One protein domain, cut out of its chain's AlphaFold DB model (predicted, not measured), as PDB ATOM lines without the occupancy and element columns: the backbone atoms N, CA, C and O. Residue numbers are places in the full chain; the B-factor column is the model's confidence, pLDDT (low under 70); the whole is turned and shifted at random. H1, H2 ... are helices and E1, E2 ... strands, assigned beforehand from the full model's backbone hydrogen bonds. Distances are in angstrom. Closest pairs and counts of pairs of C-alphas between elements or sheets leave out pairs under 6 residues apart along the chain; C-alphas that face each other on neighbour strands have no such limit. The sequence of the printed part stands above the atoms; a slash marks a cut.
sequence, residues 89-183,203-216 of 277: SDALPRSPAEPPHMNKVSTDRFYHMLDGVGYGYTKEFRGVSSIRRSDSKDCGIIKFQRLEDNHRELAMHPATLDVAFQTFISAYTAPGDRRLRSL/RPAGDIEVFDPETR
ATOM      1  N   SER A  89     295.900 -53.574 550.784       79.19
ATOM      2  CA  SER A  89     295.802 -53.546 549.318       79.19
ATOM      3  C   SER A  89     294.379 -53.275 548.819       79.19
ATOM      4  O   SER A  89     294.198 -52.769 547.716       79.19
ATOM      5  N   ASP A  90     293.365 -53.582 549.635       82.19
ATOM      6  CA  ASP A  90     291.948 -53.373 549.314       82.19
ATOM      7  C   ASP A  90     291.428 -52.003 549.817       82.19
ATOM      8  O   ASP A  90     290.220 -51.780 549.877       82.19
ATOM      9  N   ALA A  91     292.317 -51.071 550.199       83.69
ATOM     10  CA  ALA A  91     291.932 -49.727 550.658       83.69
ATOM     11  C   ALA A  91     291.332 -48.843 549.546       83.69
ATOM     12  O   ALA A  91     290.662 -47.853 549.834       83.69
ATOM     13  N   LEU A  92     291.560 -49.200 548.281       83.75
ATOM     14  CA  LEU A  92     290.977 -48.557 547.107       83.75
ATOM     15  C   LEU A  92     290.159 -49.582 546.300       83.75
ATOM     16  O   LEU A  92     290.450 -50.781 546.350       83.75
ATOM     17  N   PRO A  93     289.132 -49.138 545.552       78.88
ATOM     18  CA  PRO A  93     288.335 -50.029 544.718       78.88
ATOM     19  C   PRO A  93     289.195 -50.694 543.639       78.88
ATOM     20  O   PRO A  93     290.133 -50.103 543.105       78.88
ATOM     21  N   ARG A  94     288.865 -51.946 543.309       71.94
ATOM     22  CA  ARG A  94     289.571 -52.697 542.265       71.94
ATOM     23  C   ARG A  94     289.250 -52.149 540.886       71.94
ATOM     24  O   ARG A  94     288.096 -51.840 540.595       71.94
ATOM     25  N   SER A  95     290.266 -52.149 540.031       69.50
ATOM     26  CA  SER A  95     290.146 -51.594 538.690       69.50
ATOM     27  C   SER A  95     289.225 -52.419 537.784       69.50
ATOM     28  O   SER A  95     289.322 -53.656 537.800       69.50
ATOM     29  N   PRO A  96     288.346 -51.783 536.981       68.69
ATOM     30  CA  PRO A  96     287.470 -52.489 536.067       68.69
ATOM     31  C   PRO A  96     288.277 -53.192 534.968       68.69
ATOM     32  O   PRO A  96     289.445 -52.898 534.700       68.69
ATOM     33  N   ALA A  97     287.636 -54.168 534.326       73.31
ATOM     34  CA  ALA A  97     288.241 -54.875 533.208       73.31
ATOM     35  C   ALA A  97     288.536 -53.905 532.052       73.31
ATOM     36  O   ALA A  97     287.708 -53.053 531.718       73.31
ATOM     37  N   GLU A  98     289.708 -54.064 531.432       73.19
ATOM     38  CA  GLU A  98     290.076 -53.292 530.246       73.19
ATOM     39  C   GLU A  98     289.043 -53.539 529.130       73.19
ATOM     40  O   GLU A  98     288.727 -54.698 528.833       73.19
ATOM     41  N   PRO A  99     288.495 -52.482 528.502       77.25
ATOM     42  CA  PRO A  99     287.594 -52.640 527.371       77.25
ATOM     43  C   PRO A  99     288.246 -53.447 526.235       77.25
ATOM     44  O   PRO A  99     289.386 -53.171 525.861       77.25
ATOM     45  N   PRO A 100     287.534 -54.416 525.631       76.38
ATOM     46  CA  PRO A 100     288.137 -55.383 524.707       76.38
ATOM     47  C   PRO A 100     288.585 -54.775 523.372       76.38
ATOM     48  O   PRO A 100     289.410 -55.357 522.666       76.38
ATOM     49  N   HIS A 101     288.040 -53.617 522.997       86.56
ATOM     50  CA  HIS A 101     288.317 -52.965 521.724       86.56
ATOM     51  C   HIS A 101     288.867 -51.571 521.979       86.56
ATOM     52  O   HIS A 101     288.115 -50.649 522.267       86.56
ATOM     53  N   MET A 102     290.187 -51.422 521.876       89.50
ATOM     54  CA  MET A 102     290.850 -50.126 521.959       89.50
ATOM     55  C   MET A 102     291.832 -49.919 520.812       89.50
ATOM     56  O   MET A 102     292.609 -50.803 520.454       89.50
ATOM     57  N   ASN A 103     291.827 -48.712 520.255       91.12
ATOM     58  CA  ASN A 103     292.718 -48.310 519.178       91.12
ATOM     59  C   ASN A 103     294.056 -47.850 519.746       91.12
ATOM     60  O   ASN A 103     294.099 -47.000 520.634       91.12
ATOM     61  N   LYS A 104     295.160 -48.371 519.209       93.50
ATOM     62  CA  LYS A 104     296.501 -47.929 519.599       93.50
ATOM     63  C   LYS A 104     296.730 -46.485 519.159       93.50
ATOM     64  O   LYS A 104     296.564 -46.151 517.987       93.50
ATOM     65  N   VAL A 105     297.183 -45.653 520.088       94.06
ATOM     66  CA  VAL A 105     297.577 -44.270 519.823       94.06
ATOM     67  C   VAL A 105     299.102 -44.173 519.897       94.06
ATOM     68  O   VAL A 105     299.734 -44.707 520.807       94.06
ATOM     69  N   SER A 106     299.714 -43.519 518.908       95.38
ATOM     70  CA  SER A 106     301.153 -43.232 518.932       95.38
ATOM     71  C   SER A 106     301.440 -42.171 519.994       95.38
ATOM     72  O   SER A 106     300.902 -41.067 519.917       95.38
ATOM     73  N   THR A 107     302.304 -42.497 520.956       95.38
ATOM     74  CA  THR A 107     302.753 -41.580 522.015       95.38
ATOM     75  C   THR A 107     303.472 -40.359 521.447       95.38
ATOM     76  O   THR A 107     303.260 -39.251 521.925       95.38
ATOM     77  N   ASP A 108     304.251 -40.520 520.375       95.62
ATOM     78  CA  ASP A 108     304.910 -39.393 519.707       95.62
ATOM     79  C   ASP A 108     303.909 -38.448 519.049       95.62
ATOM     80  O   ASP A 108     304.008 -37.235 519.218       95.62
ATOM     81  N   ARG A 109     302.896 -38.986 518.356       95.56
ATOM     82  CA  ARG A 109     301.820 -38.154 517.795       95.56
ATOM     83  C   ARG A 109     300.989 -37.485 518.887       95.56
ATOM     84  O   ARG A 109     300.539 -36.363 518.688       95.56
ATOM     85  N   PHE A 110     300.788 -38.164 520.015       95.44
ATOM     86  CA  PHE A 110     300.116 -37.608 521.182       95.44
ATOM     87  C   PHE A 110     300.889 -36.419 521.758       95.44
ATOM     88  O   PHE A 110     300.341 -35.324 521.820       95.44
ATOM     89  N   TYR A 111     302.176 -36.581 522.070       96.06
ATOM     90  CA  TYR A 111     302.984 -35.477 522.590       96.06
ATOM     91  C   TYR A 111     303.187 -34.351 521.573       96.06
ATOM     92  O   TYR A 111     303.175 -33.192 521.965       96.06
ATOM     93  N   HIS A 112     303.293 -34.655 520.277       95.38
ATOM     94  CA  HIS A 112     303.346 -33.627 519.235       95.38
ATOM     95  C   HIS A 112     302.044 -32.813 519.145       95.38
ATOM     96  O   HIS A 112     302.080 -31.602 518.959       95.38
ATOM     97  N   MET A 113     300.885 -33.459 519.316       94.81
ATOM     98  CA  MET A 113     299.597 -32.765 519.405       94.81
ATOM     99  C   MET A 113     299.526 -31.867 520.648       94.81
ATOM    100  O   MET A 113     299.079 -30.731 520.534       94.81
ATOM    101  N   LEU A 114     299.969 -32.353 521.814       94.62
ATOM    102  CA  LEU A 114     300.007 -31.551 523.042       94.62
ATOM    103  C   LEU A 114     300.944 -30.340 522.902       94.62
ATOM    104  O   LEU A 114     300.595 -29.235 523.310       94.62
ATOM    105  N   ASP A 115     302.107 -30.534 522.284       94.75
ATOM    106  CA  ASP A 115     303.062 -29.463 521.999       94.75
ATOM    107  C   ASP A 115     302.456 -28.390 521.083       94.75
ATOM    108  O   ASP A 115     302.505 -27.206 521.400       94.75
ATOM    109  N   GLY A 116     301.754 -28.804 520.021       92.12
ATOM    110  CA  GLY A 116     301.074 -27.886 519.100       92.12
ATOM    111  C   GLY A 116     299.970 -27.026 519.733       92.12
ATOM    112  O   GLY A 116     299.616 -25.994 519.168       92.12
ATOM    113  N   VAL A 117     299.439 -27.423 520.895       90.94
ATOM    114  CA  VAL A 117     298.448 -26.651 521.675       90.94
ATOM    115  C   VAL A 117     299.111 -25.843 522.810       90.94
ATOM    116  O   VAL A 117     298.467 -24.993 523.421       90.94
ATOM    117  N   GLY A 118     300.404 -26.061 523.068       91.94
ATOM    118  CA  GLY A 118     301.203 -25.270 524.008       91.94
ATOM    119  C   GLY A 118     301.490 -25.928 525.359       91.94
ATOM    120  O   GLY A 118     301.901 -25.229 526.279       91.94
ATOM    121  N   TYR A 119     301.296 -27.244 525.513       93.19
ATOM    122  CA  TYR A 119     301.625 -27.931 526.773       93.19
ATOM    123  C   TYR A 119     303.133 -28.050 527.033       93.19
ATOM    124  O   TYR A 119     303.546 -28.074 528.189       93.19
ATOM    125  N   GLY A 120     303.956 -28.167 525.984       93.38
ATOM    126  CA  GLY A 120     305.422 -28.157 526.102       93.38
ATOM    127  C   GLY A 120     306.022 -29.214 527.044       93.38
ATOM    128  O   GLY A 120     307.058 -28.968 527.659       93.38
ATOM    129  N   TYR A 121     305.384 -30.381 527.204       95.31
ATOM    130  CA  TYR A 121     305.856 -31.418 528.128       95.31
ATOM    131  C   TYR A 121     307.239 -31.962 527.747       95.31
ATOM    132  O   TYR A 121     307.458 -32.458 526.638       95.31
ATOM    133  N   THR A 122     308.164 -31.953 528.708       93.94
ATOM    134  CA  THR A 122     309.537 -32.451 528.541       93.94
ATOM    135  C   THR A 122     309.962 -33.355 529.701       93.94
ATOM    136  O   THR A 122     309.306 -33.408 530.743       93.94
ATOM    137  N   LYS A 123     311.069 -34.087 529.502       93.75
ATOM    138  CA  LYS A 123     311.752 -34.906 530.520       93.75
ATOM    139  C   LYS A 123     310.780 -35.778 531.330       93.75
ATOM    140  O   LYS A 123     310.114 -36.645 530.766       93.75
ATOM    141  N   GLU A 124     310.694 -35.560 532.642       92.62
ATOM    142  CA  GLU A 124     309.928 -36.372 533.570       92.62
ATOM    143  C   GLU A 124     308.418 -36.329 533.328       92.62
ATOM    144  O   GLU A 124     307.728 -37.312 533.614       92.62
ATOM    145  N   PHE A 125     307.930 -35.228 532.757       94.25
ATOM    146  CA  PHE A 125     306.526 -35.012 532.419       94.25
ATOM    147  C   PHE A 125     306.136 -35.652 531.078       94.25
ATOM    148  O   PHE A 125     304.957 -35.690 530.740       94.25
ATOM    149  N   ARG A 126     307.089 -36.224 530.327       94.88
ATOM    150  CA  ARG A 126     306.823 -37.046 529.133       94.88
ATOM    151  C   ARG A 126     306.797 -38.540 529.486       94.88
ATOM    152  O   ARG A 126     307.536 -39.348 528.926       94.88
ATOM    153  N   GLY A 127     305.992 -38.897 530.488       91.75
ATOM    154  CA  GLY A 127     305.983 -40.228 531.100       91.75
ATOM    155  C   GLY A 127     305.081 -41.274 530.438       91.75
ATOM    156  O   GLY A 127     305.155 -42.437 530.826       91.75
ATOM    157  N   VAL A 128     304.233 -40.926 529.466       92.88
ATOM    158  CA  VAL A 128     303.327 -41.900 528.833       92.88
ATOM    159  C   VAL A 128     304.091 -42.777 527.833       92.88
ATOM    160  O   VAL A 128     304.629 -42.293 526.839       92.88
ATOM    161  N   SER A 129     304.109 -44.090 528.075       90.62
ATOM    162  CA  SER A 129     304.843 -45.074 527.259       90.62
ATOM    163  C   SER A 129     303.956 -45.869 526.299       90.62
ATOM    164  O   SER A 129     304.417 -46.314 525.249       90.62
ATOM    165  N   SER A 130     302.668 -46.019 526.611       91.69
ATOM    166  CA  SER A 130     301.689 -46.584 525.684       91.69
ATOM    167  C   SER A 130     300.310 -45.990 525.924       91.69
ATOM    168  O   SER A 130     299.984 -45.644 527.057       91.69
ATOM    169  N   ILE A 131     299.527 -45.877 524.851       92.88
ATOM    170  CA  ILE A 131     298.153 -45.378 524.872       92.88
ATOM    171  C   ILE A 131     297.304 -46.266 523.962       92.88
ATOM    172  O   ILE A 131     297.668 -46.554 522.814       92.88
ATOM    173  N   ARG A 132     296.154 -46.682 524.472       91.25
ATOM    174  CA  ARG A 132     295.065 -47.342 523.760       91.25
ATOM    175  C   ARG A 132     293.773 -46.613 524.112       91.25
ATOM    176  O   ARG A 132     293.580 -46.258 525.263       91.25
ATOM    177  N   ARG A 133     292.913 -46.359 523.128       89.31
ATOM    178  CA  ARG A 133     291.744 -45.479 523.264       89.31
ATOM    179  C   ARG A 133     290.495 -46.081 522.628       89.31
ATOM    180  O   ARG A 133     290.553 -46.525 521.480       89.31
ATOM    181  N   SER A 134     289.356 -46.007 523.312       88.12
ATOM    182  CA  SER A 134     288.022 -46.220 522.723       88.12
ATOM    183  C   SER A 134     286.946 -45.518 523.533       88.12
ATOM    184  O   SER A 134     287.072 -45.430 524.745       88.12
ATOM    185  N   ASP A 135     285.881 -45.049 522.881       83.00
ATOM    186  CA  ASP A 135     284.643 -44.604 523.543       83.00
ATOM    187  C   ASP A 135     284.848 -43.605 524.697       83.00
ATOM    188  O   ASP A 135     284.215 -43.696 525.745       83.00
ATOM    189  N   SER A 136     285.736 -42.624 524.493       79.88
ATOM    190  CA  SER A 136     286.125 -41.619 525.504       79.88
ATOM    191  C   SER A 136     286.785 -42.200 526.758       79.88
ATOM    192  O   SER A 136     286.769 -41.574 527.810       79.88
ATOM    193  N   LYS A 137     287.381 -43.387 526.632       83.19
ATOM    194  CA  LYS A 137     288.237 -44.043 527.618       83.19
ATOM    195  C   LYS A 137     289.612 -44.276 527.020       83.19
ATOM    196  O   LYS A 137     289.753 -44.464 525.804       83.19
ATOM    197  N   ASP A 138     290.610 -44.343 527.881       84.94
ATOM    198  CA  ASP A 138     291.939 -44.787 527.518       84.94
ATOM    199  C   ASP A 138     292.493 -45.812 528.514       84.94
ATOM    200  O   ASP A 138     292.017 -45.975 529.635       84.94
ATOM    201  N   CYS A 139     293.470 -46.578 528.049       86.12
ATOM    202  CA  CYS A 139     294.294 -47.472 528.846       86.12
ATOM    203  C   CYS A 139     295.724 -47.358 528.338       86.12
ATOM    204  O   CYS A 139     295.979 -47.257 527.136       86.12
ATOM    205  N   GLY A 140     296.685 -47.391 529.244       84.88
ATOM    206  CA  GLY A 140     298.063 -47.127 528.885       84.88
ATOM    207  C   GLY A 140     299.030 -47.543 529.967       84.88
ATOM    208  O   GLY A 140     298.654 -48.127 530.976       84.88
ATOM    209  N   ILE A 141     300.297 -47.238 529.728       86.81
ATOM    210  CA  ILE A 141     301.361 -47.435 530.710       86.81
ATOM    211  C   ILE A 141     302.032 -46.087 530.890       86.81
ATOM    212  O   ILE A 141     302.533 -45.518 529.912       86.81
ATOM    213  N   ILE A 142     302.083 -45.602 532.125       87.94
ATOM    214  CA  ILE A 142     302.800 -44.378 532.467       87.94
ATOM    215  C   ILE A 142     304.027 -44.696 533.320       87.94
ATOM    216  O   ILE A 142     304.082 -45.675 534.064       87.94
ATOM    217  N   LYS A 143     305.067 -43.880 533.173       85.81
ATOM    218  CA  LYS A 143     306.295 -44.002 533.945       85.81
ATOM    219  C   LYS A 143     306.042 -43.500 535.361       85.81
ATOM    220  O   LYS A 143     305.682 -42.345 535.560       85.81
ATOM    221  N   PHE A 144     306.315 -44.358 536.338       79.88
ATOM    222  CA  PHE A 144     306.382 -43.938 537.729       79.88
ATOM    223  C   PHE A 144     307.699 -43.238 538.023       79.88
ATOM    224  O   PHE A 144     308.771 -43.797 537.775       79.88
ATOM    225  N   GLN A 145     307.609 -42.044 538.583       81.88
ATOM    226  CA  GLN A 145     308.754 -41.271 539.033       81.88
ATOM    227  C   GLN A 145     308.807 -41.354 540.557       81.88
ATOM    228  O   GLN A 145     307.807 -41.084 541.225       81.88
ATOM    229  N   ARG A 146     309.967 -41.727 541.099       79.12
ATOM    230  CA  ARG A 146     310.255 -41.612 542.533       79.12
ATOM    231  C   ARG A 146     311.104 -40.371 542.752       79.12
ATOM    232  O   ARG A 146     311.962 -40.069 541.924       79.12
ATOM    233  N   LEU A 147     310.833 -39.660 543.840       80.81
ATOM    234  CA  LEU A 147     311.636 -38.529 544.275       80.81
ATOM    235  C   LEU A 147     312.113 -38.808 545.694       80.81
ATOM    236  O   LEU A 147     311.291 -38.984 546.593       80.81
ATOM    237  N   GLU A 148     313.427 -38.863 545.868       78.62
ATOM    238  CA  GLU A 148     314.059 -38.912 547.181       78.62
ATOM    239  C   GLU A 148     314.454 -37.491 547.587       78.62
ATOM    240  O   GLU A 148     315.112 -36.781 546.827       78.62
ATOM    241  N   ASP A 149     314.063 -37.088 548.791       75.69
ATOM    242  CA  ASP A 149     314.487 -35.848 549.431       75.69
ATOM    243  C   ASP A 149     315.116 -36.189 550.783       75.69
ATOM    244  O   ASP A 149     314.446 -36.687 551.686       75.69
ATOM    245  N   ASN A 150     316.429 -35.970 550.914       72.50
ATOM    246  CA  ASN A 150     317.178 -36.179 552.158       72.50
ATOM    247  C   ASN A 150     316.895 -37.539 552.839       72.50
ATOM    248  O   ASN A 150     316.631 -37.606 554.039       72.50
ATOM    249  N   HIS A 151     316.953 -38.631 552.066       70.62
ATOM    250  CA  HIS A 151     316.671 -40.013 552.500       70.62
ATOM    251  C   HIS A 151     315.206 -40.320 552.863       70.62
ATOM    252  O   HIS A 151     314.921 -41.390 553.402       70.62
ATOM    253  N   ARG A 152     314.267 -39.420 552.547       74.25
ATOM    254  CA  ARG A 152     312.826 -39.686 552.576       74.25
ATOM    255  C   ARG A 152     312.301 -39.779 551.149       74.25
ATOM    256  O   ARG A 152     312.476 -38.862 550.352       74.25
ATOM    257  N   GLU A 153     311.649 -40.887 550.819       76.19
ATOM    258  CA  GLU A 153     310.871 -40.971 549.584       76.19
ATOM    259  C   GLU A 153     309.606 -40.126 549.744       76.19
ATOM    260  O   GLU A 153     308.841 -40.325 550.692       76.19
ATOM    261  N   LEU A 154     309.379 -39.194 548.815       82.56
ATOM    262  CA  LEU A 154     308.101 -38.500 548.737       82.56
ATOM    263  C   LEU A 154     306.988 -39.501 548.419       82.56
ATOM    264  O   LEU A 154     307.149 -40.422 547.613       82.56
ATOM    265  N   ALA A 155     305.820 -39.250 548.989       80.94
ATOM    266  CA  ALA A 155     304.603 -39.993 548.732       80.94
ATOM    267  C   ALA A 155     304.091 -39.856 547.303       80.94
ATOM    268  O   ALA A 155     303.245 -40.651 546.922       80.94
ATOM    269  N   MET A 156     304.537 -38.861 546.522       83.06
ATOM    270  CA  MET A 156     304.368 -38.854 545.066       83.06
ATOM    271  C   MET A 156     305.258 -37.826 544.369       83.06
ATOM    272  O   MET A 156     305.227 -36.640 544.699       83.06
ATOM    273  N   HIS A 157     305.962 -38.240 543.311       87.62
ATOM    274  CA  HIS A 157     306.583 -37.281 542.397       87.62
ATOM    275  C   HIS A 157     305.493 -36.547 541.581       87.62
ATOM    276  O   HIS A 157     304.698 -37.215 540.915       87.62
ATOM    277  N   PRO A 158     305.472 -35.199 541.525       89.88
ATOM    278  CA  PRO A 158     304.430 -34.436 540.821       89.88
ATOM    279  C   PRO A 158     304.237 -34.821 539.347       89.88
ATOM    280  O   PRO A 158     303.108 -34.932 538.885       89.88
ATOM    281  N   ALA A 159     305.329 -35.098 538.624       91.00
ATOM    282  CA  ALA A 159     305.264 -35.593 537.246       91.00
ATOM    283  C   ALA A 159     304.444 -36.884 537.085       91.00
ATOM    284  O   ALA A 159     303.771 -37.033 536.077       91.00
ATOM    285  N   THR A 160     304.439 -37.798 538.062       88.56
ATOM    286  CA  THR A 160     303.591 -38.999 538.000       88.56
ATOM    287  C   THR A 160     302.110 -38.617 537.958       88.56
ATOM    288  O   THR A 160     301.363 -39.157 537.147       88.56
ATOM    289  N   LEU A 161     301.697 -37.671 538.809       87.56
ATOM    290  CA  LEU A 161     300.319 -37.186 538.868       87.56
ATOM    291  C   LEU A 161     299.921 -36.451 537.585       87.56
ATOM    292  O   LEU A 161     298.831 -36.660 537.066       87.56
ATOM    293  N   ASP A 162     300.813 -35.612 537.063       91.19
ATOM    294  CA  ASP A 162     300.548 -34.855 535.841       91.19
ATOM    295  C   ASP A 162     300.497 -35.762 534.603       91.19
ATOM    296  O   ASP A 162     299.599 -35.638 533.777       91.19
ATOM    297  N   VAL A 163     301.382 -36.757 534.512       91.81
ATOM    298  CA  VAL A 163     301.322 -37.783 533.460       91.81
ATOM    299  C   VAL A 163     300.030 -38.600 533.559       91.81
ATOM    300  O   VAL A 163     299.473 -38.994 532.536       91.81
ATOM    301  N   ALA A 164     299.512 -38.807 534.768       87.75
ATOM    302  CA  ALA A 164     298.166 -39.318 534.983       87.75
ATOM    303  C   ALA A 164     297.099 -38.336 534.453       87.75
ATOM    304  O   ALA A 164     296.216 -38.750 533.721       87.75
ATOM    305  N   PHE A 165     297.187 -37.026 534.690       87.19
ATOM    306  CA  PHE A 165     296.261 -36.057 534.072       87.19
ATOM    307  C   PHE A 165     296.312 -36.049 532.536       87.19
ATOM    308  O   PHE A 165     295.299 -35.792 531.886       87.19
ATOM    309  N   GLN A 166     297.461 -36.371 531.939       91.44
ATOM    310  CA  GLN A 166     297.601 -36.478 530.487       91.44
ATOM    311  C   GLN A 166     296.765 -37.631 529.896       91.44
ATOM    312  O   GLN A 166     296.320 -37.510 528.752       91.44
ATOM    313  N   THR A 167     296.500 -38.717 530.639       87.81
ATOM    314  CA  THR A 167     295.661 -39.839 530.156       87.81
ATOM    315  C   THR A 167     294.228 -39.378 529.901       87.81
ATOM    316  O   THR A 167     293.674 -39.640 528.836       87.81
ATOM    317  N   PHE A 168     293.681 -38.515 530.762       86.00
ATOM    318  CA  PHE A 168     292.378 -37.885 530.530       86.00
ATOM    319  C   PHE A 168     292.314 -37.161 529.174       86.00
ATOM    320  O   PHE A 168     291.344 -37.293 528.421       86.00
ATOM    321  N   ILE A 169     293.368 -36.417 528.816       88.06
ATOM    322  CA  ILE A 169     293.443 -35.732 527.517       88.06
ATOM    323  C   ILE A 169     293.468 -36.761 526.376       88.06
ATOM    324  O   ILE A 169     292.799 -36.581 525.360       88.06
ATOM    325  N   SER A 170     294.190 -37.863 526.563       89.06
ATOM    326  CA  SER A 170     294.279 -38.987 525.625       89.06
ATOM    327  C   SER A 170     292.932 -39.710 525.418       89.06
ATOM    328  O   SER A 170     292.568 -40.061 524.290       89.06
ATOM    329  N   ALA A 171     292.125 -39.853 526.470       86.81
ATOM    330  CA  ALA A 171     290.753 -40.334 526.373       86.81
ATOM    331  C   ALA A 171     289.864 -39.327 525.617       86.81
ATOM    332  O   ALA A 171     289.102 -39.702 524.715       86.81
ATOM    333  N   TYR A 172     290.018 -38.031 525.900       85.81
ATOM    334  CA  TYR A 172     289.214 -36.957 525.312       85.81
ATOM    335  C   TYR A 172     289.458 -36.742 523.810       85.81
ATOM    336  O   TYR A 172     288.489 -36.630 523.056       85.81
ATOM    337  N   THR A 173     290.713 -36.715 523.351       87.44
ATOM    338  CA  THR A 173     291.104 -36.385 521.965       87.44
ATOM    339  C   THR A 173     292.040 -37.437 521.370       87.44
ATOM    340  O   THR A 173     292.885 -38.012 522.050       87.44
ATOM    341  N   ALA A 174     291.895 -37.702 520.075       89.69
ATOM    342  CA  ALA A 174     292.830 -38.515 519.310       89.69
ATOM    343  C   ALA A 174     293.803 -37.633 518.511       89.69
ATOM    344  O   ALA A 174     293.385 -36.639 517.915       89.69
ATOM    345  N   PRO A 175     295.082 -38.028 518.368       90.44
ATOM    346  CA  PRO A 175     296.022 -37.279 517.545       90.44
ATOM    347  C   PRO A 175     295.515 -37.065 516.116       90.44
ATOM    348  O   PRO A 175     295.325 -38.015 515.349       90.44
ATOM    349  N   GLY A 176     295.354 -35.795 515.745       85.06
ATOM    350  CA  GLY A 176     294.878 -35.363 514.430       85.06
ATOM    351  C   GLY A 176     293.370 -35.113 514.321       85.06
ATOM    352  O   GLY A 176     292.951 -34.597 513.290       85.06
ATOM    353  N   ASP A 177     292.564 -35.397 515.352       88.31
ATOM    354  CA  ASP A 177     291.114 -35.120 515.331       88.31
ATOM    355  C   ASP A 177     290.766 -33.632 515.535       88.31
ATOM    356  O   ASP A 177     289.624 -33.220 515.323       88.31
ATOM    357  N   ARG A 178     291.758 -32.819 515.935       84.69
ATOM    358  CA  ARG A 178     291.627 -31.383 516.238       84.69
ATOM    359  C   ARG A 178     290.500 -31.089 517.237       84.69
ATOM    360  O   ARG A 178     289.831 -30.055 517.135       84.69
ATOM    361  N   ARG A 179     290.249 -32.008 518.172       87.06
ATOM    362  CA  ARG A 179     289.266 -31.849 519.249       87.06
ATOM    363  C   ARG A 179     289.847 -31.047 520.409       87.06
ATOM    364  O   ARG A 179     289.154 -30.187 520.942       87.06
ATOM    365  N   LEU A 180     291.117 -31.269 520.744       88.25
ATOM    366  CA  LEU A 180     291.879 -30.379 521.620       88.25
ATOM    367  C   LEU A 180     292.386 -29.179 520.811       88.25
ATOM    368  O   LEU A 180     293.185 -29.340 519.891       88.25
ATOM    369  N   ARG A 181     291.859 -27.993 521.120       84.69
ATOM    370  CA  ARG A 181     292.094 -26.752 520.354       84.69
ATOM    371  C   ARG A 181     292.753 -25.652 521.163       84.69
ATOM    372  O   ARG A 181     293.424 -24.800 520.601       84.69
ATOM    373  N   SER A 182     292.565 -25.700 522.472       87.25
ATOM    374  CA  SER A 182     293.156 -24.785 523.430       87.25
ATOM    375  C   SER A 182     293.709 -25.570 524.609       87.25
ATOM    376  O   SER A 182     293.339 -26.728 524.842       87.25
ATOM    377  N   LEU A 183     294.630 -24.941 525.331       88.75
ATOM    378  CA  LEU A 183     295.280 -25.537 526.486       88.75
ATOM    379  C   LEU A 183     294.250 -25.705 527.604       88.75
ATOM    380  O   LEU A 183     293.695 -24.730 528.109       88.75
ATOM    381  N   ARG A 203     303.818 -49.389 540.327       38.19
ATOM    382  CA  ARG A 203     303.816 -48.366 539.252       38.19
ATOM    383  C   ARG A 203     302.413 -48.145 538.617       38.19
ATOM    384  O   ARG A 203     301.681 -49.114 538.524       38.19
ATOM    385  N   PRO A 204     302.063 -46.933 538.124       36.34
ATOM    386  CA  PRO A 204     300.678 -46.485 537.871       36.34
ATOM    387  C   PRO A 204     300.099 -46.418 536.408       36.34
ATOM    388  O   PRO A 204     300.927 -46.348 535.507       36.34
ATOM    389  N   ALA A 205     298.741 -46.362 536.164       27.83
ATOM    390  CA  ALA A 205     297.978 -45.764 534.992       27.83
ATOM    391  C   ALA A 205     296.398 -45.889 534.984       27.83
ATOM    392  O   ALA A 205     295.929 -46.995 535.252       27.83
ATOM    393  N   GLY A 206     295.612 -44.864 534.527       24.83
ATOM    394  CA  GLY A 206     294.161 -44.951 534.122       24.83
ATOM    395  C   GLY A 206     293.332 -43.636 534.167       24.83
ATOM    396  O   GLY A 206     293.947 -42.583 534.196       24.83
ATOM    397  N   ASP A 207     291.980 -43.668 534.214       55.22
ATOM    398  CA  ASP A 207     291.038 -42.552 534.525       55.22
ATOM    399  C   ASP A 207     290.777 -42.533 536.037       55.22
ATOM    400  O   ASP A 207     290.220 -43.486 536.572       55.22
ATOM    401  N   ILE A 208     291.455 -41.641 536.751       58.25
ATOM    402  CA  ILE A 208     292.825 -42.063 537.063       58.25
ATOM    403  C   ILE A 208     292.924 -42.965 538.287       58.25
ATOM    404  O   ILE A 208     293.559 -42.656 539.288       58.25
ATOM    405  N   GLU A 209     292.278 -44.119 538.167       68.19
ATOM    406  CA  GLU A 209     292.697 -45.370 538.747       68.19
ATOM    407  C   GLU A 209     294.043 -45.740 538.204       68.19
ATOM    408  O   GLU A 209     294.345 -45.600 537.031       68.19
ATOM    409  N   VAL A 210     294.859 -46.238 539.087       67.62
ATOM    410  CA  VAL A 210     296.247 -46.407 538.826       67.62
ATOM    411  C   VAL A 210     296.616 -47.675 539.538       67.62
ATOM    412  O   VAL A 210     296.435 -47.729 540.746       67.62
ATOM    413  N   PHE A 211     297.111 -48.686 538.839       71.19
ATOM    414  CA  PHE A 211     297.307 -49.991 539.458       71.19
ATOM    415  C   PHE A 211     298.635 -50.622 539.075       71.19
ATOM    416  O   PHE A 211     299.167 -50.373 537.994       71.19
ATOM    417  N   ASP A 212     299.116 -51.488 539.960       71.00
ATOM    418  CA  ASP A 212     300.271 -52.329 539.685       71.00
ATOM    419  C   ASP A 212     299.976 -53.333 538.555       71.00
ATOM    420  O   ASP A 212     298.948 -54.021 538.601       71.00
ATOM    421  N   PRO A 213     300.856 -53.478 537.548       68.38
ATOM    422  CA  PRO A 213     300.628 -54.413 536.453       68.38
ATOM    423  C   PRO A 213     300.623 -55.890 536.876       68.38
ATOM    424  O   PRO A 213     299.980 -56.686 536.191       68.38
ATOM    425  N   GLU A 214     301.310 -56.274 537.957       74.00
ATOM    426  CA  GLU A 214     301.426 -57.670 538.399       74.00
ATOM    427  C   GLU A 214     300.302 -58.050 539.370       74.00
ATOM    428  O   GLU A 214     299.630 -59.065 539.181       74.00
ATOM    429  N   THR A 215     300.062 -57.230 540.394       72.69
ATOM    430  CA  THR A 215     299.088 -57.516 541.458       72.69
ATOM    431  C   THR A 215     297.693 -56.981 541.163       72.69
ATOM    432  O   THR A 215     296.736 -57.383 541.825       72.69
ATOM    433  N   ARG A 216     297.556 -56.071 540.184       73.06
ATOM    434  CA  ARG A 216     296.325 -55.306 539.900       73.06
ATOM    435  C   ARG A 216     295.836 -54.475 541.094       73.06
ATOM    436  O   ARG A 216     294.683 -54.037 541.093       73.06
TER     437      ARG A 216
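This is residues 89 to 183 and 203 to 216 of the 277 residues of the protein "PKS_DH domain-containing protein" of Aureobasidium subglaciale (strain EXF-2481) (UniProt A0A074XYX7). Little of this domain is regular structure: helix H2 packs along one face of a small three-stranded sheet, two layers, with H1 standing up from that face and long loops round them. Of 109 printed residues, 42 are in named elements, E1, H1, E2, E3, H2 along the chain, mixed class; the sheet, E1 E2 E3, is antiparallel. It is compact, radius of gyration of the C-alphas 14.6 A, and only just flat, 44 by 33 by 18 A.

E2, residues 128 to 134, spans 17.0 A; E3, 137 to 142, 15.4 A; E1, 103 to 105, 6.4 A, from C-alpha 103 at (292.718, -48.310, 519.178). H1, 107 to 117, spans 15.5 A; H2, 158 to 172, 21.9 A, to C-alpha 172 at (289.214, -36.957, 525.312).

Within hydrogen-bond range are N 105 and O 131, 2.9 A, between E1 and E2, and N 132 and O 139, 2.7 A, in the hairpin E2 and E3. H2 runs along E3, 26 degrees on the local plane; their closest C-alphas, Lys 137 and Ala 171, are 4.7 A apart. H1 and H2 are close but not clearly touching, closest C-alphas Phe 110 and Ser 170, 7.5 A. O i to N i+4 pairs are within range throughout H1, and 8 of 11 in H2.

The farthest C-alphas, His 151 and Asp 177, are 45.4 A apart. Residues 184 to 202 are not printed, a gap of 27.5 A between C-alphas 183 and 203. The link E3 to H2 is long, 15 residues. Residues 95 to 96, 203 to 210 and 213 have pLDDT under 70 in this model.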